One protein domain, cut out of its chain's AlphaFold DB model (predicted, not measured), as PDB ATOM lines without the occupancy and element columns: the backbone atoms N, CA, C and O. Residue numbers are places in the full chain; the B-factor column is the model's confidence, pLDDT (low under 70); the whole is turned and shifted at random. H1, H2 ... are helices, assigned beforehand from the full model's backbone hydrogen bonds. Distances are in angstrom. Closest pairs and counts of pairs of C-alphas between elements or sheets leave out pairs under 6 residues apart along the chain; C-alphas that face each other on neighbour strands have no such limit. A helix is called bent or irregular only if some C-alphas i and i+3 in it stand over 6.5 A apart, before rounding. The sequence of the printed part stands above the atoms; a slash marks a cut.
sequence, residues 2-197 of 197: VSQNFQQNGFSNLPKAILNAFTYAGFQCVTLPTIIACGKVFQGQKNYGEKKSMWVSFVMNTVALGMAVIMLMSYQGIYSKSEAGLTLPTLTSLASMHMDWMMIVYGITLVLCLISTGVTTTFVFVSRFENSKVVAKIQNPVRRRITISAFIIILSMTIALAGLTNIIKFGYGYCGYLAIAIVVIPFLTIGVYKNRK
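This is residues 2 to 197 of the 197 residues of the protein "TerC family integral membrane protein" of Lactobacillus equi DSM 15833 = JCM 10991 (UniProt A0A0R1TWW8). This is an open frame of long helices with few contacts: H2a, the first arm of the bent helix H2, crosses H8 as an X, H6 and H7 meet as a V, and H3, with short H4 and H5 at its last residues, makes another side. Residues 3 to 9 of H1 stick out, as do residues 188 to 197 beyond the X. The printed part has 196 residues with eight named helices, H1 to H8 in order, and no named strand; its class is all helix, mostly crossed. It is loose, with a radius of gyration of the C-alphas of 20.4 A, and only just elongated, spanning 63 by 41 by 31 A.

Start at C-alpha 2, at (29.422, -39.612, -43.303), where H1, residues 2 to 9, begins. Next comes H2, residues 14 to 42, assigned as one helix by its hydrogen bonds but bent: C-alphas 30 and 33 are 7.0 A apart, and its arms are H2a, residues 14 to 30, 25.0 A, and H2b, residues 33 to 42. H3, residues 49 to 79, spans 40.8 A; it has a kink of 49 degrees near residue 73 and is irregular, with C-alphas 74 and 77 7.9 A apart. H4 is residues 83 to 87 and H5 residues 89 to 96. Find C-alpha 100 at (25.120, -28.241, -17.343); from there H6 runs to residue 129, 43.4 A. H7, residues 141 to 160, spans 28.6 A. H8, residues 164 to 195, spans 39.4 A, has a kink of 38 degrees near residue 171, and ends at C-alpha 195, (44.461, 0.379, -53.029).

Begin at H6, the hub. Its residues 122 to 129 touch H7 at a steep tilt of 50 degrees, opposite ways; the closest C-alphas, of Val 126 and Arg 145, are 5.9 A apart. H6 touches H2b about perpendicular, at 77 degrees, closest at Thr 34 and Val 124, C-alphas 6.2 A apart. H5 and H6 are a hairpin at a shallow tilt of 21 degrees, with the C-alphas of Leu 94 and Met 103 closest at 6.5 A. H5 also touches H3, closest at Pro 89 and Tyr 79, C-alphas 5.3 A apart. H3 and H4 only just touch, only at the corner, with 3 pairs of C-alphas within 8 A; the closest C-alphas, of Tyr 79 and Gly 85, are 4.4 A apart. H4 touches H8, closest at Thr 87 and Thr 165, C-alphas 6.1 A apart. Look at Phe 27 and Gly 176, whose C-alphas, 3.9 A apart, are the closest of H2a and H8; these stand only just about perpendicular, at 71 degrees. H1 touches no helix. Every O i to N i+4 pair is within hydrogen-bond range in H1, H4, H5, H6 and H7; the counts are 12 of 13 in H2a, 4 of 6 in H2b, 25 of 27 in H3 and 23 of 28 in H8.

The C-alphas farthest apart, of Gln 7 and Gln 139, are 66.7 A apart. The printed part has no cut, and the link from H6 to H7, 11 residues, is long. The mean pLDDT of the printed part is 76.6; look for values under 70 at 47 residues, among them 2 to 10, 41 to 49, 130 to 144 and 190 to 197.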
ATOM      1  N   VAL A   2      28.985 -40.228 -42.018       52.03
ATOM      2  CA  VAL A   2      29.422 -39.612 -43.303       52.03
ATOM      3  C   VAL A   2      29.255 -40.559 -44.507       52.03
ATOM      4  O   VAL A   2      28.770 -40.146 -45.556       52.03
ATOM      5  N   SER A   3      29.554 -41.852 -44.327       55.12
ATOM      6  CA  SER A   3      29.444 -42.871 -45.385       55.12
ATOM      7  C   SER A   3      28.020 -43.081 -45.915       55.12
ATOM      8  O   SER A   3      27.857 -43.307 -47.105       55.12
ATOM      9  N   GLN A   4      26.981 -42.988 -45.077       56.12
ATOM     10  CA  GLN A   4      25.603 -43.277 -45.509       56.12
ATOM     11  C   GLN A   4      24.981 -42.127 -46.314       56.12
ATOM     12  O   GLN A   4      24.329 -42.367 -47.325       56.12
ATOM     13  N   ASN A   5      25.236 -40.873 -45.921       60.88
ATOM     14  CA  ASN A   5      24.790 -39.706 -46.691       60.88
ATOM     15  C   ASN A   5      25.542 -39.573 -48.023       60.88
ATOM     16  O   ASN A   5      24.935 -39.214 -49.031       60.88
ATOM     17  N   PHE A   6      26.842 -39.892 -48.039       62.78
ATOM     18  CA  PHE A   6      27.637 -39.918 -49.266       62.78
ATOM     19  C   PHE A   6      27.212 -41.062 -50.201       62.78
ATOM     20  O   PHE A   6      27.125 -40.855 -51.406       62.78
ATOM     21  N   GLN A   7      26.863 -42.235 -49.661       58.50
ATOM     22  CA  GLN A   7      26.335 -43.346 -50.461       58.50
ATOM     23  C   GLN A   7      24.948 -43.072 -51.058       58.50
ATOM     24  O   GLN A   7      24.683 -43.531 -52.162       58.50
ATOM     25  N   GLN A   8      24.071 -42.325 -50.374       63.00
ATOM     26  CA  GLN A   8      22.730 -42.013 -50.892       63.00
ATOM     27  C   GLN A   8      22.687 -40.802 -51.830       63.00
ATOM     28  O   GLN A   8      21.963 -40.827 -52.817       63.00
ATOM     29  N   ASN A   9      23.432 -39.736 -51.528       64.12
ATOM     30  CA  ASN A   9      23.321 -38.468 -52.255       64.12
ATOM     31  C   ASN A   9      24.560 -38.128 -53.100       64.12
ATOM     32  O   ASN A   9      24.510 -37.184 -53.895       64.12
ATOM     33  N   GLY A  10      25.668 -38.863 -52.957       69.00
ATOM     34  CA  GLY A  10      26.908 -38.638 -53.702       69.00
ATOM     35  C   GLY A  10      27.334 -37.165 -53.726       69.00
ATOM     36  O   GLY A  10      27.279 -36.460 -52.718       69.00
ATOM     37  N   PHE A  11      27.706 -36.679 -54.912       75.69
ATOM     38  CA  PHE A  11      28.068 -35.278 -55.154       75.69
ATOM     39  C   PHE A  11      26.888 -34.380 -55.563       75.69
ATOM     40  O   PHE A  11      27.092 -33.198 -55.822       75.69
ATOM     41  N   SER A  12      25.651 -34.888 -55.608       75.62
ATOM     42  CA  SER A  12      24.489 -34.112 -56.086       75.62
ATOM     43  C   SER A  12      24.207 -32.858 -55.245       75.62
ATOM     44  O   SER A  12      23.768 -31.835 -55.765       75.62
ATOM     45  N   ASN A  13      24.541 -32.900 -53.953       78.00
ATOM     46  CA  ASN A  13      24.403 -31.771 -53.034       78.00
ATOM     47  C   ASN A  13      25.617 -30.827 -53.029       78.00
ATOM     48  O   ASN A  13      25.556 -29.774 -52.394       78.00
ATOM     49  N   LEU A  14      26.704 -31.164 -53.733       79.69
ATOM     50  CA  LEU A  14      27.930 -30.362 -53.767       79.69
ATOM     51  C   LEU A  14      27.703 -28.962 -54.377       79.69
ATOM     52  O   LEU A  14      28.107 -27.990 -53.741       79.69
ATOM     53  N   PRO A  15      27.004 -28.791 -55.521       82.19
ATOM     54  CA  PRO A  15      26.747 -27.460 -56.078       82.19
ATOM     55  C   PRO A  15      25.933 -26.576 -55.125       82.19
ATOM     56  O   PRO A  15      26.244 -25.404 -54.923       82.19
ATOM     57  N   LYS A  16      24.920 -27.159 -54.474       80.88
ATOM     58  CA  LYS A  16      24.092 -26.463 -53.482       80.88
ATOM     59  C   LYS A  16      24.893 -26.093 -52.231       80.88
ATOM     60  O   LYS A  16      24.721 -25.001 -51.699       80.88
ATOM     61  N   ALA A  17      25.788 -26.971 -51.780       81.25
ATOM     62  CA  ALA A  17      26.682 -26.698 -50.659       81.25
ATOM     63  C   ALA A  17      27.663 -25.558 -50.974       81.25
ATOM     64  O   ALA A  17      27.846 -24.681 -50.136       81.25
ATOM     65  N   ILE A  18      28.232 -25.525 -52.184       83.62
ATOM     66  CA  ILE A  18      29.114 -24.441 -52.642       83.62
ATOM     67  C   ILE A  18      28.362 -23.108 -52.668       83.62
ATOM     68  O   ILE A  18      28.858 -22.119 -52.131       83.62
ATOM     69  N   LEU A  19      27.150 -23.080 -53.229       83.12
ATOM     70  CA  LEU A  19      26.322 -21.872 -53.244       83.12
ATOM     71  C   LEU A  19      26.000 -21.390 -51.826       83.12
ATOM     72  O   LEU A  19      26.190 -20.218 -51.522       83.12
ATOM     73  N   ASN A  20      25.594 -22.291 -50.932       82.81
ATOM     74  CA  ASN A  20      25.316 -21.938 -49.540       82.81
ATOM     75  C   ASN A  20      26.568 -21.445 -48.801       82.81
ATOM     76  O   ASN A  20      26.477 -20.502 -48.018       82.81
ATOM     77  N   ALA A  21      27.734 -22.040 -49.063       83.88
ATOM     78  CA  ALA A  21      29.005 -21.587 -48.508       83.88
ATOM     79  C   ALA A  21      29.361 -20.178 -49.001       83.88
ATOM     80  O   ALA A  21      29.804 -19.343 -48.213       83.88
ATOM     81  N   PHE A  22      29.111 -19.884 -50.280       83.06
ATOM     82  CA  PHE A  22      29.338 -18.559 -50.849       83.06
ATOM     83  C   PHE A  22      28.374 -17.514 -50.270       83.06
ATOM     84  O   PHE A  22      28.798 -16.425 -49.889       83.06
ATOM     85  N   THR A  23      27.095 -17.859 -50.116       83.75
ATOM     86  CA  THR A  23      26.095 -17.000 -49.464       83.75
ATOM     87  C   THR A  23      26.442 -16.746 -47.996       83.75
ATOM     88  O   THR A  23      26.335 -15.614 -47.528       83.75
ATOM     89  N   TYR A  24      26.929 -17.763 -47.277       83.81
ATOM     90  CA  TYR A  24      27.419 -17.616 -45.906       83.81
ATOM     91  C   TYR A  24      28.645 -16.699 -45.829       83.81
ATOM     92  O   TYR A  24      28.689 -15.803 -44.989       83.81
ATOM     93  N   ALA A  25      29.616 -16.863 -46.733       85.25
ATOM     94  CA  ALA A  25      30.761 -15.961 -46.828       85.25
ATOM     95  C   ALA A  25      30.314 -14.515 -47.109       85.25
ATOM     96  O   ALA A  25      30.777 -13.586 -46.452       85.25
ATOM     97  N   GLY A  26      29.347 -14.335 -48.012       84.44
ATOM     98  CA  GLY A  26      28.697 -13.055 -48.280       84.44
ATOM     99  C   GLY A  26      28.071 -12.428 -47.035       84.44
ATOM    100  O   GLY A  26      28.308 -11.256 -46.748       84.44
ATOM    101  N   PHE A  27      27.334 -13.215 -46.252       84.25
ATOM    102  CA  PHE A  27      26.744 -12.764 -44.993       84.25
ATOM    103  C   PHE A  27      27.814 -12.324 -43.979       84.25
ATOM    104  O   PHE A  27      27.682 -11.271 -43.358       84.25
ATOM    105  N   GLN A  28      28.918 -13.066 -43.857       85.19
ATOM    106  CA  GLN A  28      30.033 -12.684 -42.981       85.19
ATOM    107  C   GLN A  28      30.663 -11.340 -43.390       85.19
ATOM    108  O   GLN A  28      31.069 -10.549 -42.531       85.19
ATOM    109  N   CYS A  29      30.677 -11.020 -44.689       85.62
ATOM    110  CA  CYS A  29      31.184  -9.745 -45.196       85.62
ATOM    111  C   CYS A  29      30.369  -8.516 -44.757       85.62
ATOM    112  O   CYS A  29      30.875  -7.399 -44.865       85.62
ATOM    113  N   VAL A  30      29.162  -8.677 -44.197       84.06
ATOM    114  CA  VAL A  30      28.377  -7.566 -43.613       84.06
ATOM    115  C   VAL A  30      29.141  -6.850 -42.494       84.06
ATOM    116  O   VAL A  30      28.903  -5.675 -42.228       84.06
ATOM    117  N   THR A  31      30.108  -7.522 -41.872       83.81
ATOM    118  CA  THR A  31      30.958  -6.945 -40.821       83.81
ATOM    119  C   THR A  31      32.115  -6.091 -41.359       83.81
ATOM    120  O   THR A  31      32.702  -5.319 -40.601       83.81
ATOM    121  N   LEU A  32      32.428  -6.142 -42.663       83.50
ATOM    122  CA  LEU A  32      33.547  -5.391 -43.253       83.50
ATOM    123  C   LEU A  32      33.456  -3.869 -43.042       83.50
ATOM    124  O   LEU A  32      34.466  -3.277 -42.657       83.50
ATOM    125  N   PRO A  33      32.302  -3.196 -43.230       80.38
ATOM    126  CA  PRO A  33      32.187  -1.762 -42.966       80.38
ATOM    127  C   PRO A  33      32.497  -1.411 -41.509       80.38
ATOM    128  O   PRO A  33      33.107  -0.374 -41.246       80.38
ATOM    129  N   THR A  34      32.115  -2.289 -40.581       82.44
ATOM    130  CA  THR A  34      32.386  -2.146 -39.150       82.44
ATOM    131  C   THR A  34      33.876  -2.263 -38.862       82.44
ATOM    132  O   THR A  34      34.447  -1.380 -38.227       82.44
ATOM    133  N   ILE A  35      34.531  -3.288 -39.416       81.88
ATOM    134  CA  ILE A  35      35.982  -3.485 -39.295       81.88
ATOM    135  C   ILE A  35      36.741  -2.278 -39.862       81.88
ATOM    136  O   ILE A  35      37.664  -1.782 -39.225       81.88
ATOM    137  N   ILE A  36      36.327  -1.746 -41.016       79.56
ATOM    138  CA  ILE A  36      36.948  -0.561 -41.630       79.56
ATOM    139  C   ILE A  36      36.732   0.686 -40.764       79.56
ATOM    140  O   ILE A  36      37.654   1.482 -40.601       79.56
ATOM    141  N   ALA A  37      35.532   0.884 -40.212       80.00
ATOM    142  CA  ALA A  37      35.232   2.030 -39.355       80.00
ATOM    143  C   ALA A  37      36.064   2.011 -38.063       80.00
ATOM    144  O   ALA A  37      36.639   3.035 -37.701       80.00
ATOM    145  N   CYS A  38      36.190   0.850 -37.419       76.62
ATOM    146  CA  CYS A  38      37.064   0.669 -36.260       76.62
ATOM    147  C   CYS A  38      38.549   0.795 -36.642       76.62
ATOM    148  O   CYS A  38      39.316   1.429 -35.925       76.62
ATOM    149  N   GLY A  39      38.946   0.264 -37.803       74.75
ATOM    150  CA  GLY A  39      40.306   0.353 -38.339       74.75
ATOM    151  C   GLY A  39      40.757   1.786 -38.628       74.75
ATOM    152  O   GLY A  39      41.915   2.122 -38.411       74.75
ATOM    153  N   LYS A  40      39.843   2.678 -39.036       74.06
ATOM    154  CA  LYS A  40      40.154   4.102 -39.253       74.06
ATOM    155  C   LYS A  40      40.678   4.818 -38.008       74.06
ATOM    156  O   LYS A  40      41.419   5.779 -38.159       74.06
ATOM    157  N   VAL A  41      40.343   4.352 -36.805       69.62
ATOM    158  CA  VAL A  41      40.888   4.905 -35.551       69.62
ATOM    159  C   VAL A  41      42.400   4.659 -35.441       69.62
ATOM    160  O   VAL A  41      43.099   5.415 -34.775       69.62
ATOM    161  N   PHE A  42      42.917   3.647 -36.140       67.38
ATOM    162  CA  PHE A  42      44.336   3.294 -36.172       67.38
ATOM    163  C   PHE A  42      45.096   3.902 -37.371       67.38
ATOM    164  O   PHE A  42      46.317   3.754 -37.454       67.38
ATOM    165  N   GLN A  43      44.421   4.640 -38.269       61.12
ATOM    166  CA  GLN A  43      45.065   5.282 -39.423       61.12
ATOM    167  C   GLN A  43      46.084   6.343 -38.983       61.12
ATOM    168  O   GLN A  43      45.740   7.311 -38.311       61.12
ATOM    169  N   GLY A  44      47.339   6.188 -39.419       57.22
ATOM    170  CA  GLY A  44      48.415   7.168 -39.211       57.22
ATOM    171  C   GLY A  44      49.588   6.664 -38.370       57.22
ATOM    172  O   GLY A  44      50.671   7.243 -38.431       57.22
ATOM    173  N   GLN A  45      49.435   5.548 -37.654       56.56
ATOM    174  CA  GLN A  45      50.585   4.848 -37.088       56.56
ATOM    175  C   GLN A  45      51.156   3.933 -38.180       56.56
ATOM    176  O   GLN A  45      50.426   3.103 -38.714       56.56
ATOM    177  N   LYS A  46      52.437   4.079 -38.555       51.97
ATOM    178  CA  LYS A  46      53.158   3.203 -39.513       51.97
ATOM    179  C   LYS A  46      53.342   1.777 -38.952       51.97
ATOM    180  O   LYS A  46      54.446   1.238 -38.923       51.97
ATOM    181  N   ASN A  47      52.273   1.174 -38.447       55.50
ATOM    182  CA  ASN A  47      52.299  -0.067 -37.705       55.50
ATOM    183  C   ASN A  47      52.040  -1.241 -38.644       55.50
ATOM    184  O   ASN A  47      50.942  -1.452 -39.147       55.50
ATOM    185  N   TYR A  48      53.044  -2.105 -38.765       57.38
ATOM    186  CA  TYR A  48      52.948  -3.440 -39.365       57.38
ATOM    187  C   TYR A  48      51.932  -4.370 -38.653       57.38
ATOM    188  O   TYR A  48      51.731  -5.511 -39.074       57.38
ATOM    189  N   GLY A  49      51.300  -3.904 -37.567       63.59
ATOM    190  CA  GLY A  49      50.332  -4.639 -36.757       63.59
ATOM    191  C   GLY A  49      48.983  -4.879 -37.434       63.59
ATOM    192  O   GLY A  49      48.364  -5.896 -37.150       63.59
ATOM    193  N   GLU A  50      48.544  -4.031 -38.368       72.31
ATOM    194  CA  GLU A  50      47.231  -4.190 -39.024       72.31
ATOM    195  C   GLU A  50      47.179  -5.453 -39.890       72.31
ATOM    196  O   GLU A  50      46.272  -6.274 -39.757       72.31
ATOM    197  N   LYS A  51      48.210  -5.665 -40.721       71.81
ATOM    198  CA  LYS A  51      48.335  -6.871 -41.555       71.81
ATOM    199  C   LYS A  51      48.492  -8.131 -40.703       71.81
ATOM    200  O   LYS A  51      47.863  -9.144 -40.997       71.81
ATOM    201  N   LYS A  52      49.295  -8.065 -39.632       77.81
ATOM    202  CA  LYS A  52      49.466  -9.185 -38.691       77.81
ATOM    203  C   LYS A  52      48.164  -9.510 -37.957       77.81
ATOM    204  O   LYS A  52      47.804 -10.675 -37.875       77.81
ATOM    205  N   SER A  53      47.441  -8.499 -37.480       82.00
ATOM    206  CA  SER A  53      46.151  -8.655 -36.799       82.00
ATOM    207  C   SER A  53      45.096  -9.259 -37.726       82.00
ATOM    208  O   SER A  53      44.423 -10.219 -37.358       82.00
ATOM    209  N   MET A  54      45.019  -8.780 -38.972       81.88
ATOM    210  CA  MET A  54      44.101  -9.328 -39.970       81.88
ATOM    211  C   MET A  54      44.417 -10.794 -40.298       81.88
ATOM    212  O   MET A  54      43.500 -11.606 -40.407       81.88
ATOM    213  N   TRP A  55      45.701 -11.159 -40.384       83.50
ATOM    214  CA  TRP A  55      46.116 -12.550 -40.591       83.50
ATOM    215  C   TRP A  55      45.793 -13.449 -39.391       83.50
ATOM    216  O   TRP A  55      45.265 -14.544 -39.563       83.50
ATOM    217  N   VAL A  56      46.055 -12.980 -38.168       87.50
ATOM    218  CA  VAL A  56      45.711 -13.718 -36.941       87.50
ATOM    219  C   VAL A  56      44.199 -13.921 -36.840       87.50
ATOM    220  O   VAL A  56      43.755 -15.037 -36.581       87.50
ATOM    221  N   SER A  57      43.401 -12.886 -37.115       85.94
ATOM    222  CA  SER A  57      41.937 -12.980 -37.138       85.94
ATOM    223  C   SER A  57      41.442 -13.980 -38.184       85.94
ATOM    224  O   SER A  57      40.555 -14.778 -37.886       85.94
ATOM    225  N   PHE A  58      42.053 -13.992 -39.371       87.62
ATOM    226  CA  PHE A  58      41.748 -14.975 -40.406       87.62
ATOM    227  C   PHE A  58      41.992 -16.404 -39.906       87.62
ATOM    228  O   PHE A  58      41.068 -17.212 -39.920       87.62
ATOM    229  N   VAL A  59      43.187 -16.695 -39.380       92.31
ATOM    230  CA  VAL A  59      43.535 -18.035 -38.876       92.31
ATOM    231  C   VAL A  59      42.615 -18.460 -37.732       92.31
ATOM    232  O   VAL A  59      42.080 -19.567 -37.759       92.31
ATOM    233  N   MET A  60      42.382 -17.583 -36.752       91.88
ATOM    234  CA  MET A  60      41.493 -17.877 -35.625       91.88
ATOM    235  C   MET A  60      40.073 -18.195 -36.095       91.88
ATOM    236  O   MET A  60      39.492 -19.183 -35.650       91.88
ATOM    237  N   ASN A  61      39.524 -17.395 -37.014       90.38
ATOM    238  CA  ASN A  61      38.172 -17.601 -37.518       90.38
ATOM    239  C   ASN A  61      38.069 -18.885 -38.358       90.38
ATOM    240  O   ASN A  61      37.108 -19.635 -38.217       90.38
ATOM    241  N   THR A  62      39.076 -19.189 -39.181       89.69
ATOM    242  CA  THR A  62      39.124 -20.434 -39.963       89.69
ATOM    243  C   THR A  62      39.171 -21.665 -39.062       89.69
ATOM    244  O   THR A  62      38.394 -22.595 -39.270       89.69
ATOM    245  N   VAL A  63      40.040 -21.675 -38.048       93.38
ATOM    246  CA  VAL A  63      40.155 -22.807 -37.115       93.38
ATOM    247  C   VAL A  63      38.872 -22.972 -36.301       93.38
ATOM    248  O   VAL A  63      38.362 -24.086 -36.194       93.38
ATOM    249  N   ALA A  64      38.306 -21.880 -35.781       90.38
ATOM    250  CA  ALA A  64      37.069 -21.921 -35.006       90.38
ATOM    251  C   ALA A  64      35.883 -22.447 -35.832       90.38
ATOM    252  O   ALA A  64      35.164 -23.337 -35.376       90.38
ATOM    253  N   LEU A  65      35.705 -21.954 -37.064       89.75
ATOM    254  CA  LEU A  65      34.654 -22.432 -37.966       89.75
ATOM    255  C   LEU A  65      34.876 -23.889 -38.378       89.75
ATOM    256  O   LEU A  65      33.923 -24.665 -38.385       89.75
ATOM    257  N   GLY A  66      36.117 -24.285 -38.670       90.75
ATOM    258  CA  GLY A  66      36.455 -25.670 -38.996       90.75
ATOM    259  C   GLY A  66      36.094 -26.632 -37.863       90.75
ATOM    260  O   GLY A  66      35.414 -27.631 -38.088       90.75
ATOM    261  N   MET A  67      36.466 -26.287 -36.628       88.31
ATOM    262  CA  MET A  67      36.125 -27.064 -35.433       88.31
ATOM    263  C   MET A  67      34.611 -27.120 -35.190       88.31
ATOM    264  O   MET A  67      34.079 -28.186 -34.885       88.31
ATOM    265  N   ALA A  68      33.902 -26.001 -35.373       88.94
ATOM    266  CA  ALA A  68      32.449 -25.958 -35.241       88.94
ATOM    267  C   ALA A  68      31.753 -26.862 -36.273       88.94
ATOM    268  O   ALA A  68      30.829 -27.593 -35.925       88.94
ATOM    269  N   VAL A  69      32.215 -26.873 -37.527       87.88
ATOM    270  CA  VAL A  69      31.669 -27.757 -38.569       87.88
ATOM    271  C   VAL A  69      31.910 -29.225 -38.223       87.88
ATOM    272  O   VAL A  69      30.977 -30.018 -38.319       87.88
ATOM    273  N   ILE A  70      33.114 -29.589 -37.768       87.62
ATOM    274  CA  ILE A  70      33.425 -30.965 -37.347       87.62
ATOM    275  C   ILE A  70      32.506 -31.397 -36.196       87.62
ATOM    276  O   ILE A  70      31.907 -32.470 -36.263       87.62
ATOM    277  N   MET A  71      32.327 -30.541 -35.185       87.75
ATOM    278  CA  MET A  71      31.397 -30.791 -34.079       87.75
ATOM    279  C   MET A  71      29.969 -31.036 -34.590       87.75
ATOM    280  O   MET A  71      29.337 -32.022 -34.212       87.75
ATOM    281  N   LEU A  72      29.454 -30.166 -35.462       86.19
ATOM    282  CA  LEU A  72      28.098 -30.303 -35.995       86.19
ATOM    283  C   LEU A  72      27.946 -31.567 -36.852       86.19
ATOM    284  O   LEU A  72      26.946 -32.270 -36.738       86.19
ATOM    285  N   MET A  73      28.952 -31.940 -37.640       83.69
ATOM    286  CA  MET A  73      28.916 -33.199 -38.391       83.69
ATOM    287  C   MET A  73      28.796 -34.425 -37.474       83.69
ATOM    288  O   MET A  73      28.081 -35.370 -37.812       83.69
ATOM    289  N   SER A  74      29.436 -34.407 -36.303       84.44
ATOM    290  CA  SER A  74      29.339 -35.493 -35.320       84.44
ATOM    291  C   SER A  74      27.963 -35.592 -34.651       84.44
ATOM    292  O   SER A  74      27.524 -36.693 -34.331       84.44
ATOM    293  N   TYR A  75      27.257 -34.468 -34.480       82.00
ATOM    294  CA  TYR A  75      25.968 -34.392 -33.774       82.00
ATOM    295  C   TYR A  75      24.749 -34.239 -34.702       82.00
ATOM    296  O   TYR A  75      23.624 -34.037 -34.233       82.00
ATOM    297  N   GLN A  76      24.930 -34.402 -36.019       80.56
ATOM    298  CA  GLN A  76      23.881 -34.213 -37.028       80.56
ATOM    299  C   GLN A  76      22.602 -35.008 -36.754       80.56
ATOM    300  O   GLN A  76      21.501 -34.485 -36.935       80.56
ATOM    301  N   GLY A  77      22.729 -36.247 -36.273       78.00
ATOM    302  CA  GLY A  77      21.582 -37.099 -35.951       78.00
ATOM    303  C   GLY A  77      20.729 -36.601 -34.779       78.00
ATOM    304  O   GLY A  77      19.617 -37.089 -34.599       78.00
ATOM    305  N   ILE A  78      21.219 -35.643 -33.985       81.19
ATOM    306  CA  ILE A  78      20.535 -35.118 -32.799       81.19
ATOM    307  C   ILE A  78      19.787 -33.828 -33.132       81.19
ATOM    308  O   ILE A  78      18.578 -33.754 -32.918       81.19
ATOM    309  N   TYR A  79      20.465 -32.832 -33.706       80.69
ATOM    310  CA  TYR A  79      19.823 -31.546 -33.994       80.69
ATOM    311  C   TYR A  79      18.918 -31.573 -35.234       80.69
ATOM    312  O   TYR A  79      18.041 -30.726 -35.363       80.69
ATOM    313  N   SER A  80      19.062 -32.557 -36.132       79.94
ATOM    314  CA  SER A  80      18.192 -32.672 -37.317       79.94
ATOM    315  C   SER A  80      16.793 -33.222 -37.003       79.94
ATOM    316  O   SER A  80      15.971 -33.343 -37.908       79.94
ATOM    317  N   LYS A  81      16.509 -33.571 -35.739       76.94
ATOM    318  CA  LYS A  81      15.229 -34.161 -35.311       76.94
ATOM    319  C   LYS A  81      14.084 -33.155 -35.207       76.94
ATOM    320  O   LYS A  81      12.927 -33.559 -35.205       76.94
ATOM    321  N   SER A  82      14.384 -31.865 -35.085       74.94
ATOM    322  CA  SER A  82      13.372 -30.818 -34.964       74.94
ATOM    323  C   SER A  82      13.785 -29.565 -35.724       74.94
ATOM    324  O   SER A  82      14.968 -29.276 -35.907       74.94
ATOM    325  N   GLU A  83      12.797 -28.785 -36.153       71.88
ATOM    326  CA  GLU A  83      13.047 -27.545 -36.885       71.88
ATOM    327  C   GLU A  83      13.779 -26.501 -36.026       71.88
ATOM    328  O   GLU A  83      14.640 -25.784 -36.531       71.88
ATOM    329  N   ALA A  84      13.507 -26.481 -34.716       70.88
ATOM    330  CA  ALA A  84      14.237 -25.677 -33.736       70.88
ATOM    331  C   ALA A  84      15.676 -26.179 -33.497       70.88
ATOM    332  O   ALA A  84      16.566 -25.393 -33.182       70.88
ATOM    333  N   GLY A  85      15.933 -27.479 -33.679       74.00
ATOM    334  CA  GLY A  85      17.288 -28.026 -33.638       74.00
ATOM    335  C   GLY A  85      18.126 -27.597 -34.841       74.00
ATOM    336  O   GLY A  85      19.310 -27.310 -34.703       74.00
ATOM    337  N   LEU A  86      17.504 -27.449 -36.013       76.38
ATOM    338  CA  LEU A  86      18.175 -26.936 -37.210       76.38
ATOM    339  C   LEU A  86      18.502 -25.438 -37.128       76.38
ATOM    340  O   LEU A  86      19.420 -24.988 -37.811       76.38
ATOM    341  N   THR A  87      17.778 -24.659 -36.318       77.25
ATOM    342  CA  THR A  87      18.061 -23.226 -36.133       77.25
ATOM    343  C   THR A  87      19.156 -22.972 -35.105       77.25
ATOM    344  O   THR A  87      19.939 -22.039 -35.276       77.25
ATOM    345  N   LEU A  88      19.240 -23.800 -34.059       82.38
ATOM    346  CA  LEU A  88      20.213 -23.675 -32.968       82.38
ATOM    347  C   LEU A  88      20.986 -24.991 -32.747       82.38
ATOM    348  O   LEU A  88      20.968 -25.553 -31.647       82.38
ATOM    349  N   PRO A  89      21.717 -25.485 -33.762       84.06
ATOM    350  CA  PRO A  89      22.258 -26.840 -33.753       84.06
ATOM    351  C   PRO A  89      23.326 -27.052 -32.676       84.06
ATOM    352  O   PRO A  89      23.369 -28.116 -32.060       84.06
ATOM    353  N   THR A  90      24.137 -26.037 -32.364       84.62
ATOM    354  CA  THR A  90      25.129 -26.104 -31.280       84.62
ATOM    355  C   THR A  90      24.466 -26.192 -29.904       84.62
ATOM    356  O   THR A  90      24.890 -26.993 -29.078       84.62
ATOM    357  N   LEU A  91      23.389 -25.431 -29.671       84.06
ATOM    358  CA  LEU A  91      22.646 -25.462 -28.406       84.06
ATOM    359  C   LEU A  91      21.944 -26.811 -28.215       84.06
ATOM    360  O   LEU A  91      22.031 -27.401 -27.143       84.06
ATOM    361  N   THR A  92      21.291 -27.326 -29.258       83.50
ATOM    362  CA  THR A  92      20.635 -28.641 -29.219       83.50
ATOM    363  C   THR A  92      21.642 -29.776 -29.043       83.50
ATOM    364  O   THR A  92      21.369 -30.730 -28.319       83.50
ATOM    365  N   SER A  93      22.830 -29.658 -29.643       83.81
ATOM    366  CA  SER A  93      23.918 -30.621 -29.439       83.81
ATOM    367  C   SER A  93      24.433 -30.577 -27.998       83.81
ATOM    368  O   SER A  93      24.541 -31.622 -27.365       83.81
ATOM    369  N   LEU A  94      24.662 -29.387 -27.435       83.94
ATOM    370  CA  LEU A  94      25.096 -29.219 -26.041       83.94
ATOM    371  C   LEU A  94      24.073 -29.756 -25.035       83.94
ATOM    372  O   LEU A  94      24.451 -30.436 -24.084       83.94
ATOM    373  N   ALA A  95      22.780 -29.524 -25.277       82.56
ATOM    374  CA  ALA A  95      21.706 -30.054 -24.437       82.56
ATOM    375  C   ALA A  95      21.705 -31.595 -24.386       82.56
ATOM    376  O   ALA A  95      21.330 -32.178 -23.375       82.56
ATOM    377  N   SER A  96      22.174 -32.260 -25.449       80.31
ATOM    378  CA  SER A  96      22.292 -33.724 -25.491       80.31
ATOM    379  C   SER A  96      23.524 -34.286 -24.775       80.31
ATOM    380  O   SER A  96      23.586 -35.485 -24.530       80.31
ATOM    381  N   MET A  97      24.505 -33.444 -24.434       81.06
ATOM    382  CA  MET A  97      25.729 -33.872 -23.743       81.06
ATOM    383  C   MET A  97      25.547 -33.969 -22.219       81.06
ATOM    384  O   MET A  97      26.453 -34.451 -21.549       81.06
ATOM    385  N   HIS A  98      24.399 -33.538 -21.674       74.50
ATOM    386  CA  HIS A  98      24.079 -33.552 -20.236       74.50
ATOM    387  C   HIS A  98      25.147 -32.880 -19.340       74.50
ATOM    388  O   HIS A  98      25.337 -33.258 -18.187       74.50
ATOM    389  N   MET A  99      25.867 -31.880 -19.867       79.06
ATOM    390  CA  MET A  99      26.901 -31.125 -19.148       79.06
ATOM    391  C   MET A  99      26.415 -29.701 -18.865       79.06
ATOM    392  O   MET A  99      26.643 -28.784 -19.659       79.06
ATOM    393  N   ASP A 100      25.776 -29.506 -17.711       79.56
ATOM    394  CA  ASP A 100      25.120 -28.241 -17.343       79.56
ATOM    395  C   ASP A 100      26.073 -27.031 -17.368       79.56
ATOM    396  O   ASP A 100      25.702 -25.936 -17.795       79.56
ATOM    397  N   TRP A 101      27.343 -27.227 -17.001       85.44
ATOM    398  CA  TRP A 101      28.344 -26.155 -17.006       85.44
ATOM    399  C   TRP A 101      28.658 -25.628 -18.416       85.44
ATOM    400  O   TRP A 101      28.849 -24.423 -18.589       85.44
ATOM    401  N   MET A 102      28.667 -26.489 -19.443       83.75
ATOM    402  CA  MET A 102      28.907 -26.051 -20.824       83.75
ATOM    403  C   MET A 102      27.739 -25.221 -21.348       83.75
ATOM    404  O   MET A 102      27.954 -24.277 -22.106       83.75
ATOM    405  N   MET A 103      26.511 -25.535 -20.924       84.81
ATOM    406  CA  MET A 103      25.325 -24.768 -21.299       84.81
ATOM    407  C   MET A 103      25.372 -23.349 -20.717       84.81
ATOM    408  O   MET A 103      25.061 -22.387 -21.419       84.81
ATOM    409  N   ILE A 104      25.851 -23.205 -19.476       87.44
ATOM    410  CA  ILE A 104      26.062 -21.901 -18.831       87.44
ATOM    411  C   ILE A 104      27.143 -21.101 -19.567       87.44
ATOM    412  O   ILE A 104      26.911 -19.950 -19.942       87.44
ATOM    413  N   VAL A 105      28.306 -21.706 -19.831       89.50
ATOM    414  CA  VAL A 105      29.408 -21.043 -20.553       89.50
ATOM    415  C   VAL A 105      28.975 -20.621 -21.959       89.50
ATOM    416  O   VAL A 105      29.273 -19.505 -22.396       89.50
ATOM    417  N   TYR A 106      28.229 -21.477 -22.658       89.06
ATOM    418  CA  TYR A 106      27.663 -21.162 -23.966       89.06
ATOM    419  C   TYR A 106      26.678 -19.989 -23.892       89.06
ATOM    420  O   TYR A 106      26.775 -19.065 -24.698       89.06
ATOM    421  N   GLY A 107      25.791 -19.968 -22.893       87.94
ATOM    422  CA  GLY A 107      24.867 -18.858 -22.658       87.94
ATOM    423  C   GLY A 107      25.592 -17.527 -22.435       87.94
ATOM    424  O   GLY A 107      25.279 -16.536 -23.096       87.94
ATOM    425  N   ILE A 108      26.618 -17.514 -21.579       92.44
ATOM    426  CA  ILE A 108      27.446 -16.321 -21.332       92.44
ATOM    427  C   ILE A 108      28.134 -15.866 -22.625       92.44
ATOM    428  O   ILE A 108      28.100 -14.685 -22.966       92.44
ATOM    429  N   THR A 109      28.716 -16.799 -23.379       90.88
ATOM    430  CA  THR A 109      29.419 -16.497 -24.635       90.88
ATOM    431  C   THR A 109      28.471 -15.933 -25.692       90.88
ATOM    432  O   THR A 109      28.829 -14.982 -26.385       90.88
ATOM    433  N   LEU A 110      27.245 -16.458 -25.794       88.12
ATOM    434  CA  LEU A 110      26.221 -15.918 -26.689       88.12
ATOM    435  C   LEU A 110      25.829 -14.487 -26.319       88.12
ATOM    436  O   LEU A 110      25.740 -13.639 -27.205       88.12
ATOM    437  N   VAL A 111      25.632 -14.200 -25.030       91.06
ATOM    438  CA  VAL A 111      25.302 -12.844 -24.564       91.06
ATOM    439  C   VAL A 111      26.458 -11.884 -24.837       91.06
ATOM    440  O   VAL A 111      26.240 -10.801 -25.377       91.06
ATOM    441  N   LEU A 112      27.698 -12.286 -24.545       90.69
ATOM    442  CA  LEU A 112      28.886 -11.484 -24.849       90.69
ATOM    443  C   LEU A 112      29.033 -11.225 -26.354       90.69
ATOM    444  O   LEU A 112      29.315 -10.095 -26.758       90.69
ATOM    445  N   CYS A 113      28.794 -12.239 -27.186       90.00
ATOM    446  CA  CYS A 113      28.804 -12.113 -28.641       90.00
ATOM    447  C   CYS A 113      27.729 -11.127 -29.128       90.00
ATOM    448  O   CYS A 113      28.018 -10.231 -29.929       90.00
ATOM    449  N   LEU A 114      26.508 -11.235 -28.594       87.25
ATOM    450  CA  LEU A 114      25.394 -10.348 -28.926       87.25
ATOM    451  C   LEU A 114      25.692  -8.893 -28.534       87.25
ATOM    452  O   LEU A 114      25.477  -7.984 -29.334       87.25
ATOM    453  N   ILE A 115      26.228  -8.665 -27.333       90.25
ATOM    454  CA  ILE A 115      26.586  -7.323 -26.859       90.25
ATOM    455  C   ILE A 115      27.722  -6.744 -27.713       90.25
ATOM    456  O   ILE A 115      27.617  -5.613 -28.180       90.25
ATOM    457  N   SER A 116      28.784  -7.511 -27.973       85.94
ATOM    458  CA  SER A 116      29.940  -7.051 -28.754       85.94
ATOM    459  C   SER A 116      29.551  -6.636 -30.179       85.94
ATOM    460  O   SER A 116      29.885  -5.537 -30.634       85.94
ATOM    461  N   THR A 117      28.786  -7.479 -30.874       86.88
ATOM    462  CA  THR A 117      28.326  -7.202 -32.242       86.88
ATOM    463  C   THR A 117      27.270  -6.096 -32.284       86.88
ATOM    464  O   THR A 117      27.354  -5.204 -33.134       86.88
ATOM    465  N   GLY A 118      26.322  -6.090 -31.344       84.88
ATOM    466  CA  GLY A 118      25.265  -5.082 -31.249       84.88
ATOM    467  C   GLY A 118      25.793  -3.680 -30.942       84.88
ATOM    468  O   GLY A 118      25.452  -2.718 -31.637       84.88
ATOM    469  N   VAL A 119      26.683  -3.545 -29.954       85.25
ATOM    470  CA  VAL A 119      27.284  -2.252 -29.578       85.25
ATOM    471  C   VAL A 119      28.146  -1.701 -30.711       85.25
ATOM    472  O   VAL A 119      28.058  -0.519 -31.045       85.25
ATOM    473  N   THR A 120      28.935  -2.551 -31.368       85.50
ATOM    474  CA  THR A 120      29.811  -2.086 -32.450       85.50
ATOM    475  C   THR A 120      28.991  -1.677 -33.680       85.50
ATOM    476  O   THR A 120      29.247  -0.633 -34.281       85.50
ATOM    477  N   THR A 121      27.944  -2.435 -34.022       82.12
ATOM    478  CA  THR A 121      27.055  -2.104 -35.146       82.12
ATOM    479  C   THR A 121      26.293  -0.804 -34.891       82.12
ATOM    480  O   THR A 121      26.289   0.078 -35.747       82.12
ATOM    481  N   THR A 122      25.704  -0.629 -33.705       83.88
ATOM    482  CA  THR A 122      24.996   0.614 -33.352       83.88
ATOM    483  C   THR A 122      25.927   1.824 -33.380       83.88
ATOM    484  O   THR A 122      25.569   2.837 -33.979       83.88
ATOM    485  N   PHE A 123      27.147   1.718 -32.844       79.62
ATOM    486  CA  PHE A 123      28.144   2.791 -32.915       79.62
ATOM    487  C   PHE A 123      28.484   3.182 -34.361       79.62
ATOM    488  O   PHE A 123      28.512   4.367 -34.700       79.62
ATOM    489  N   VAL A 124      28.693   2.196 -35.240       77.75
ATOM    490  CA  VAL A 124      29.004   2.447 -36.653       77.75
ATOM    491  C   VAL A 124      27.831   3.107 -37.367       77.75
ATOM    492  O   VAL A 124      28.033   4.113 -38.049       77.75
ATOM    493  N   PHE A 125      26.608   2.615 -37.165       77.31
ATOM    494  CA  PHE A 125      25.406   3.239 -37.716       77.31
ATOM    495  C   PHE A 125      25.256   4.682 -37.238       77.31
ATOM    496  O   PHE A 125      25.093   5.589 -38.054       77.31
ATOM    497  N   VAL A 126      25.394   4.918 -35.935       77.12
ATOM    498  CA  VAL A 126      25.355   6.259 -35.360       77.12
ATOM    499  C   VAL A 126      26.402   7.153 -36.021       77.12
ATOM    500  O   VAL A 126      26.029   8.170 -36.589       77.12
ATOM    501  N   SER A 127      27.676   6.754 -36.066       74.00
ATOM    502  CA  SER A 127      28.748   7.560 -36.675       74.00
ATOM    503  C   SER A 127      28.506   7.886 -38.160       74.00
ATOM    504  O   SER A 127      28.915   8.941 -38.651       74.00
ATOM    505  N   ARG A 128      27.797   7.002 -38.876       73.69
ATOM    506  CA  ARG A 128      27.437   7.163 -40.289       73.69
ATOM    507  C   ARG A 128      26.283   8.150 -40.476       73.69
ATOM    508  O   ARG A 128      26.350   9.001 -41.361       73.69
ATOM    509  N   PHE A 129      25.231   8.032 -39.667       72.06
ATOM    510  CA  PHE A 129      24.005   8.826 -39.802       72.06
ATOM    511  C   PHE A 129      24.053  10.160 -39.054       72.06
ATOM    512  O   PHE A 129      23.339  11.092 -39.431       72.06
ATOM    513  N   GLU A 130      24.926  10.284 -38.056       67.06
ATOM    514  CA  GLU A 130      25.105  11.491 -37.250       67.06
ATOM    515  C   GLU A 130      25.455  12.724 -38.106       67.06
ATOM    516  O   GLU A 130      24.980  13.823 -37.827       67.06
ATOM    517  N   ASN A 131      26.219  12.530 -39.186       62.31
ATOM    518  CA  ASN A 131      26.661  13.594 -40.096       62.31
ATOM    519  C   ASN A 131      25.743  13.791 -41.320       62.31
ATOM    520  O   ASN A 131      26.069  14.554 -42.230       62.31
ATOM    521  N   SER A 132      24.605  13.093 -41.392       65.31
ATOM    522  CA  SER A 132      23.684  13.201 -42.529       65.31
ATOM    523  C   SER A 132      22.799  14.451 -42.434       65.31
ATOM    524  O   SER A 132      22.389  14.863 -41.347       65.31
ATOM    525  N   LYS A 133      22.442  15.039 -43.588       54.66
ATOM    526  CA  LYS A 133      21.626  16.271 -43.677       54.66
ATOM    527  C   LYS A 133      20.268  16.174 -42.958       54.66
ATOM    528  O   LYS A 133      19.737  17.193 -42.533       54.66
ATOM    529  N   VAL A 134      19.724  14.965 -42.802       57.62
ATOM    530  CA  VAL A 134      18.422  14.706 -42.159       57.62
ATOM    531  C   VAL A 134      18.510  14.812 -40.631       57.62
ATOM    532  O   VAL A 134      17.576  15.289 -39.995       57.62
ATOM    533  N   VAL A 135      19.650  14.436 -40.038       56.72
ATOM    534  CA  VAL A 135      19.845  14.410 -38.576       56.72
ATOM    535  C   VAL A 135      20.742  15.558 -38.078       56.72
ATOM    536  O   VAL A 135      20.774  15.873 -36.888       56.72
ATOM    537  N   ALA A 136      21.405  16.273 -38.991       57.34
ATOM    538  CA  ALA A 136      22.166  17.493 -38.708       57.34
ATOM    539  C   ALA A 136      21.309  18.654 -38.155       57.34
ATOM    540  O   ALA A 136      21.858  19.577 -37.562       57.34
ATOM    541  N   LYS A 137      19.974  18.600 -38.295       56.19
ATOM    542  CA  LYS A 137      19.040  19.577 -37.698       56.19
ATOM    543  C   LYS A 137      18.988  19.530 -36.163       56.19
ATOM    544  O   LYS A 137      18.525  20.485 -35.549       56.19
ATOM    545  N   ILE A 138      19.449  18.446 -35.535       59.22
ATOM    546  CA  ILE A 138      19.492  18.317 -34.074       59.22
ATOM    547  C   ILE A 138      20.824  18.892 -33.578       59.22
ATOM    548  O   ILE A 138      21.877  18.300 -33.804       59.22
ATOM    549  N   GLN A 139      20.772  20.036 -32.887       55.50
ATOM    550  CA  GLN A 139      21.961  20.768 -32.425       55.50
ATOM    551  C   GLN A 139      22.793  20.003 -31.381       55.50
ATOM    552  O   GLN A 139      23.995  20.232 -31.274       55.50
ATOM    553  N   ASN A 140      22.180  19.088 -30.617       68.44
ATOM    554  CA  ASN A 140      22.877  18.358 -29.557       68.44
ATOM    555  C   ASN A 140      23.320  16.953 -30.028       68.44
ATOM    556  O   ASN A 140      22.460  16.090 -30.256       68.44
ATOM    557  N   PRO A 141      24.639  16.686 -30.131       64.62
ATOM    558  CA  PRO A 141      25.164  15.415 -30.626       64.62
ATOM    559  C   PRO A 141      24.752  14.228 -29.749       64.62
ATOM    560  O   PRO A 141      24.426  13.169 -30.274       64.62
ATOM    561  N   VAL A 142      24.656  14.393 -28.426       69.06
ATOM    562  CA  VAL A 142      24.283  13.292 -27.517       69.06
ATOM    563  C   VAL A 142      22.835  12.853 -27.745       69.06
ATOM    564  O   VAL A 142      22.567  11.662 -27.907       69.06
ATOM    565  N   ARG A 143      21.898  13.808 -27.845       69.31
ATOM    566  CA  ARG A 143      20.479  13.508 -28.119       69.31
ATOM    567  C   ARG A 143      20.304  12.830 -29.476       69.31
ATOM    568  O   ARG A 143      19.568  11.859 -29.583       69.31
ATOM    569  N   ARG A 144      21.048  13.287 -30.484       69.50
ATOM    570  CA  ARG A 144      21.059  12.700 -31.827       69.50
ATOM    571  C   ARG A 144      21.485  11.229 -31.828       69.50
ATOM    572  O   ARG A 144      20.822  10.408 -32.459       69.50
ATOM    573  N   ARG A 145      22.554  10.883 -31.104       70.38
ATOM    574  CA  ARG A 145      23.033   9.494 -30.986       70.38
ATOM    575  C   ARG A 145      22.019   8.598 -30.279       70.38
ATOM    576  O   ARG A 145      21.757   7.499 -30.754       70.38
ATOM    577  N   ILE A 146      21.411   9.088 -29.196       76.94
ATOM    578  CA  ILE A 146      20.382   8.353 -28.447       76.94
ATOM    579  C   ILE A 146      19.167   8.061 -29.334       76.94
ATOM    580  O   ILE A 146      18.714   6.922 -29.374       76.94
ATOM    581  N   THR A 147      18.674   9.046 -30.093       77.25
ATOM    582  CA  THR A 147      17.525   8.853 -30.991       77.25
ATOM    583  C   THR A 147      17.811   7.817 -32.079       77.25
ATOM    584  O   THR A 147      16.975   6.947 -32.318       77.25
ATOM    585  N   ILE A 148      18.992   7.863 -32.709       75.12
ATOM    586  CA  ILE A 148      19.372   6.892 -33.749       75.12
ATOM    587  C   ILE A 148      19.491   5.482 -33.155       75.12
ATOM    588  O   ILE A 148      18.920   4.541 -33.704       75.12
ATOM    589  N   SER A 149      20.185   5.323 -32.024       78.38
ATOM    590  CA  SER A 149      20.336   4.014 -31.379       78.38
ATOM    591  C   SER A 149      18.998   3.439 -30.913       78.38
ATOM    592  O   SER A 149      18.732   2.264 -31.148       78.38
ATOM    593  N   ALA A 150      18.131   4.258 -30.308       81.94
ATOM    594  CA  ALA A 150      16.806   3.826 -29.864       81.94
ATOM    595  C   ALA A 150      15.935   3.361 -31.041       81.94
ATOM    596  O   ALA A 150      15.310   2.305 -30.963       81.94
ATOM    597  N   PHE A 151      15.951   4.097 -32.157       83.31
ATOM    598  CA  PHE A 151      15.234   3.710 -33.371       83.31
ATOM    599  C   PHE A 151      15.716   2.359 -33.922       83.31
ATOM    600  O   PHE A 151      14.901   1.491 -34.230       83.31
ATOM    601  N   ILE A 152      17.036   2.152 -33.994       80.00
ATOM    602  CA  ILE A 152      17.625   0.899 -34.490       80.00
ATOM    603  C   ILE A 152      17.273  -0.281 -33.577       80.00
ATOM    604  O   ILE A 152      16.954  -1.355 -34.078       80.00
ATOM    605  N   ILE A 153      17.291  -0.094 -32.253       82.69
ATOM    606  CA  ILE A 153      16.936  -1.148 -31.293       82.69
ATOM    607  C   ILE A 153      15.464  -1.541 -31.437       82.69
ATOM    608  O   ILE A 153      15.164  -2.732 -31.505       82.69
ATOM    609  N   ILE A 154      14.553  -0.567 -31.528       84.50
ATOM    610  CA  ILE A 154      13.118  -0.834 -31.706       84.50
ATOM    611  C   ILE A 154      12.888  -1.592 -33.014       84.50
ATOM    612  O   ILE A 154      12.256  -2.642 -33.003       84.50
ATOM    613  N   LEU A 155      13.467  -1.115 -34.118       82.69
ATOM    614  CA  LEU A 155      13.346  -1.759 -35.424       82.69
ATOM    615  C   LEU A 155      13.920  -3.185 -35.410       82.69
ATOM    616  O   LEU A 155      13.286  -4.110 -35.915       82.69
ATOM    617  N   SER A 156      15.078  -3.389 -34.774       78.75
ATOM    618  CA  SER A 156      15.675  -4.715 -34.590       78.75
ATOM    619  C   SER A 156      14.776  -5.644 -33.772       78.75
ATOM    620  O   SER A 156      14.645  -6.817 -34.117       78.75
ATOM    621  N   MET A 157      14.151  -5.141 -32.703       80.12
ATOM    622  CA  MET A 157      13.231  -5.921 -31.872       80.12
ATOM    623  C   MET A 157      11.951  -6.279 -32.627       80.12
ATOM    624  O   MET A 157      11.507  -7.420 -32.559       80.12
ATOM    625  N   THR A 158      11.390  -5.356 -33.411       78.31
ATOM    626  CA  THR A 158      10.216  -5.638 -34.248       78.31
ATOM    627  C   THR A 158      10.512  -6.715 -35.288       78.31
ATOM    628  O   THR A 158       9.694  -7.608 -35.489       78.31
ATOM    629  N   ILE A 159      11.698  -6.685 -35.906       77.00
ATOM    630  CA  ILE A 159      12.120  -7.732 -36.845       77.00
ATOM    631  C   ILE A 159      12.286  -9.069 -36.117       77.00
ATOM    632  O   ILE A 159      11.818 -10.080 -36.626       77.00
ATOM    633  N   ALA A 160      12.879  -9.089 -34.918       73.94
ATOM    634  CA  ALA A 160      13.068 -10.312 -34.133       73.94
ATOM    635  C   ALA A 160      11.746 -11.015 -33.752       73.94
ATOM    636  O   ALA A 160      11.714 -12.243 -33.648       73.94
ATOM    637  N   LEU A 161      10.648 -10.263 -33.602       72.88
ATOM    638  CA  LEU A 161       9.313 -10.802 -33.305       72.88
ATOM    639  C   LEU A 161       8.673 -11.553 -34.487       72.88
ATOM    640  O   LEU A 161       7.756 -12.340 -34.269       72.88
ATOM    641  N   ALA A 162       9.171 -11.387 -35.718       72.38
ATOM    642  CA  ALA A 162       8.659 -12.077 -36.911       72.38
ATOM    643  C   ALA A 162       9.017 -13.584 -36.979       72.38
ATOM    644  O   ALA A 162       8.722 -14.257 -37.967       72.38
ATOM    645  N   GLY A 163       9.641 -14.124 -35.926       70.50
ATOM    646  CA  GLY A 163       9.969 -15.538 -35.774       70.50
ATOM    647  C   GLY A 163      11.430 -15.836 -36.102       70.50
ATOM    648  O   GLY A 163      11.845 -15.828 -37.262       70.50
ATOM    649  N   LEU A 164      12.206 -16.171 -35.067       66.88
ATOM    650  CA  LEU A 164      13.642 -16.458 -35.147       66.88
ATOM    651  C   LEU A 164      13.981 -17.507 -36.223       66.88
ATOM    652  O   LEU A 164      14.951 -17.350 -36.959       66.88
ATOM    653  N   THR A 165      13.146 -18.536 -36.376       66.94
ATOM    654  CA  THR A 165      13.318 -19.595 -37.381       66.94
ATOM    655  C   THR A 165      13.257 -19.070 -38.813       66.94
ATOM    656  O   THR A 165      14.105 -19.424 -39.632       66.94
ATOM    657  N   ASN A 166      12.301 -18.189 -39.118       68.94
ATOM    658  CA  ASN A 166      12.150 -17.618 -40.456       68.94
ATOM    659  C   ASN A 166      13.260 -16.608 -40.756       68.94
ATOM    660  O   ASN A 166      13.791 -16.580 -41.863       68.94
ATOM    661  N   ILE A 167      13.680 -15.835 -39.756       70.56
ATOM    662  CA  ILE A 167      14.800 -14.897 -39.890       70.56
ATOM    663  C   ILE A 167      16.114 -15.649 -40.114       70.56
ATOM    664  O   ILE A 167      16.906 -15.252 -40.963       70.56
ATOM    665  N   ILE A 168      16.357 -16.754 -39.407       66.94
ATOM    666  CA  ILE A 168      17.583 -17.535 -39.600       66.94
ATOM    667  C   ILE A 168      17.572 -18.215 -40.973       66.94
ATOM    668  O   ILE A 168      18.551 -18.123 -41.708       66.94
ATOM    669  N   LYS A 169      16.460 -18.848 -41.364       66.69
ATOM    670  CA  LYS A 169      16.375 -19.584 -42.635       66.69
ATOM    671  C   LYS A 169      16.381 -18.673 -43.860       66.69
ATOM    672  O   LYS A 169      17.134 -18.918 -44.799       66.69
ATOM    673  N   PHE A 170      15.549 -17.637 -43.862       69.06
ATOM    674  CA  PHE A 170      15.401 -16.749 -45.014       69.06
ATOM    675  C   PHE A 170      16.315 -15.532 -44.904       69.06
ATOM    676  O   PHE A 170      16.981 -15.169 -45.873       69.06
ATOM    677  N   GLY A 171      16.411 -14.926 -43.721       70.94
ATOM    678  CA  GLY A 171      17.194 -13.711 -43.508       70.94
ATOM    679  C   GLY A 171      18.690 -13.891 -43.763       70.94
ATOM    680  O   GLY A 171      19.278 -13.017 -44.391       70.94
ATOM    681  N   TYR A 172      19.306 -15.020 -43.388       73.19
ATOM    682  CA  TYR A 172      20.732 -15.256 -43.684       73.19
ATOM    683  C   TYR A 172      20.990 -15.388 -45.186       73.19
ATOM    684  O   TYR A 172      21.965 -14.836 -45.693       73.19
ATOM    685  N   GLY A 173      20.095 -16.070 -45.909       73.38
ATOM    686  CA  GLY A 173      20.181 -16.200 -47.361       73.38
ATOM    687  C   GLY A 173      20.049 -14.847 -48.058       73.38
ATOM    688  O   GLY A 173      20.949 -14.430 -48.784       73.38
ATOM    689  N   TYR A 174      18.959 -14.122 -47.787       77.00
ATOM    690  CA  TYR A 174      18.703 -12.809 -48.387       77.00
ATOM    691  C   TYR A 174      19.765 -11.774 -48.017       77.00
ATOM    692  O   TYR A 174      20.259 -11.061 -48.890       77.00
ATOM    693  N   CYS A 175      20.156 -11.712 -46.742       76.19
ATOM    694  CA  CYS A 175      21.210 -10.813 -46.293       76.19
ATOM    695  C   CYS A 175      22.553 -11.170 -46.946       76.19
ATOM    696  O   CYS A 175      23.262 -10.269 -47.379       76.19
ATOM    697  N   GLY A 176      22.866 -12.459 -47.119       75.88
ATOM    698  CA  GLY A 176      24.055 -12.907 -47.844       75.88
ATOM    699  C   GLY A 176      24.092 -12.420 -49.296       75.88
ATOM    700  O   GLY A 176      25.088 -11.831 -49.713       75.88
ATOM    701  N   TYR A 177      23.001 -12.574 -50.054       78.88
ATOM    702  CA  TYR A 177      22.934 -12.082 -51.439       78.88
ATOM    703  C   TYR A 177      23.055 -10.554 -51.530       78.88
ATOM    704  O   TYR A 177      23.806 -10.038 -52.362       78.88
ATOM    705  N   LEU A 178      22.365  -9.822 -50.650       80.06
ATOM    706  CA  LEU A 178      22.449  -8.360 -50.593       80.06
ATOM    707  C   LEU A 178      23.848  -7.882 -50.194       80.06
ATOM    708  O   LEU A 178      24.360  -6.925 -50.772       80.06
ATOM    709  N   ALA A 179      24.495  -8.559 -49.247       78.62
ATOM    710  CA  ALA A 179      25.853  -8.252 -48.824       78.62
ATOM    711  C   ALA A 179      26.864  -8.481 -49.951       78.62
ATOM    712  O   ALA A 179      27.766  -7.664 -50.141       78.62
ATOM    713  N   ILE A 180      26.692  -9.535 -50.754       78.88
ATOM    714  CA  ILE A 180      27.530  -9.755 -51.935       78.88
ATOM    715  C   ILE A 180      27.388  -8.578 -52.907       78.88
ATOM    716  O   ILE A 180      28.390  -7.989 -53.315       78.88
ATOM    717  N   ALA A 181      26.154  -8.180 -53.222       80.38
ATOM    718  CA  ALA A 181      25.893  -7.108 -54.176       80.38
ATOM    719  C   ALA A 181      26.368  -5.723 -53.691       80.38
ATOM    720  O   ALA A 181      26.960  -4.968 -54.458       80.38
ATOM    721  N   ILE A 182      26.117  -5.383 -52.422       80.56
ATOM    722  CA  ILE A 182      26.296  -4.023 -51.884       80.56
ATOM    723  C   ILE A 182      27.648  -3.845 -51.179       80.56
ATOM    724  O   ILE A 182      28.175  -2.734 -51.133       80.56
ATOM    725  N   VAL A 183      28.228  -4.911 -50.623       77.69
ATOM    726  CA  VAL A 183      29.485  -4.845 -49.860       77.69
ATOM    727  C   VAL A 183      30.627  -5.495 -50.631       77.69
ATOM    728  O   VAL A 183      31.637  -4.837 -50.877       77.69
ATOM    729  N   VAL A 184      30.478  -6.754 -51.055       77.00
ATOM    730  CA  VAL A 184      31.579  -7.520 -51.668       77.00
ATOM    731  C   VAL A 184      31.962  -6.960 -53.036       77.00
ATOM    732  O   VAL A 184      33.142  -6.690 -53.257       77.00
ATOM    733  N   ILE A 185      30.999  -6.726 -53.937       80.31
ATOM    734  CA  ILE A 185      31.289  -6.191 -55.279       80.31
ATOM    735  C   ILE A 185      31.984  -4.821 -55.194       80.31
ATOM    736  O   ILE A 185      33.055  -4.684 -55.790       80.31
ATOM    737  N   PRO A 186      31.488  -3.815 -54.441       76.69
ATOM    738  CA  PRO A 186      32.171  -2.524 -54.332       76.69
ATOM    739  C   PRO A 186      33.538  -2.614 -53.651       76.69
ATOM    740  O   PRO A 186      34.464  -1.902 -54.037       76.69
ATOM    741  N   PHE A 187      33.699  -3.500 -52.663       73.06
ATOM    742  CA  PHE A 187      34.986  -3.699 -51.998       73.06
ATOM    743  C   PHE A 187      36.026  -4.329 -52.938       73.06
ATOM    744  O   PHE A 187      37.163  -3.862 -52.995       73.06
ATOM    745  N   LEU A 188      35.637  -5.331 -53.732       73.94
ATOM    746  CA  LEU A 188      36.524  -5.982 -54.702       73.94
ATOM    747  C   LEU A 188      36.808  -5.116 -55.937       73.94
ATOM    748  O   LEU A 188      37.908  -5.177 -56.472       73.94
ATOM    749  N   THR A 189      35.855  -4.297 -56.384       73.19
ATOM    750  CA  THR A 189      36.033  -3.433 -57.565       73.19
ATOM    751  C   THR A 189      36.722  -2.115 -57.205       73.19
ATOM    752  O   THR A 189      37.853  -1.859 -57.615       73.19
ATOM    753  N   ILE A 190      36.069  -1.281 -56.397       66.50
ATOM    754  CA  ILE A 190      36.529   0.072 -56.061       66.50
ATOM    755  C   ILE A 190      37.655   0.016 -55.024       66.50
ATOM    756  O   ILE A 190      38.611   0.787 -55.112       66.50
ATOM    757  N   GLY A 191      37.568  -0.900 -54.053       60.97
ATOM    758  CA  GLY A 191      38.591  -1.062 -53.018       60.97
ATOM    759  C   GLY A 191      39.936  -1.514 -53.587       60.97
ATOM    760  O   GLY A 191      40.953  -0.886 -53.300       60.97
ATOM    761  N   VAL A 192      39.955  -2.526 -54.461       64.62
ATOM    762  CA  VAL A 192      41.196  -2.977 -55.122       64.62
ATOM    763  C   VAL A 192      41.749  -1.904 -56.056       64.62
ATOM    764  O   VAL A 192      42.953  -1.659 -56.048       64.62
ATOM    765  N   TYR A 193      40.886  -1.226 -56.818       61.91
ATOM    766  CA  TYR A 193      41.310  -0.143 -57.705       61.91
ATOM    767  C   TYR A 193      41.972   1.011 -56.938       61.91
ATOM    768  O   TYR A 193      43.019   1.511 -57.346       61.91
ATOM    769  N   LYS A 194      41.401   1.412 -55.797       59.50
ATOM    770  CA  LYS A 194      41.914   2.524 -54.988       59.50
ATOM    771  C   LYS A 194      43.127   2.153 -54.130       59.50
ATOM    772  O   LYS A 194      43.891   3.040 -53.794       59.50
ATOM    773  N   ASN A 195      43.307   0.874 -53.791       59.88
ATOM    774  CA  ASN A 195      44.461   0.379 -53.029       59.88
ATOM    775  C   ASN A 195      45.687   0.065 -53.916       59.88
ATOM    776  O   ASN A 195      46.760  -0.223 -53.397       59.88
ATOM    777  N   ARG A 196      45.520   0.064 -55.250       54.62
ATOM    778  CA  ARG A 196      46.607  -0.068 -56.240       54.62
ATOM    779  C   ARG A 196      47.133   1.277 -56.771       54.62
ATOM    780  O   ARG A 196      48.128   1.262 -57.491       54.62
ATOM    781  N   LYS A 197      46.468   2.394 -56.460       42.53
ATOM    782  CA  LYS A 197      46.986   3.760 -56.652       42.53
ATOM    783  C   LYS A 197      47.659   4.231 -55.372       42.53
ATOM    784  O   LYS A 197      48.633   4.996 -55.502       42.53
TER     785      LYS A 197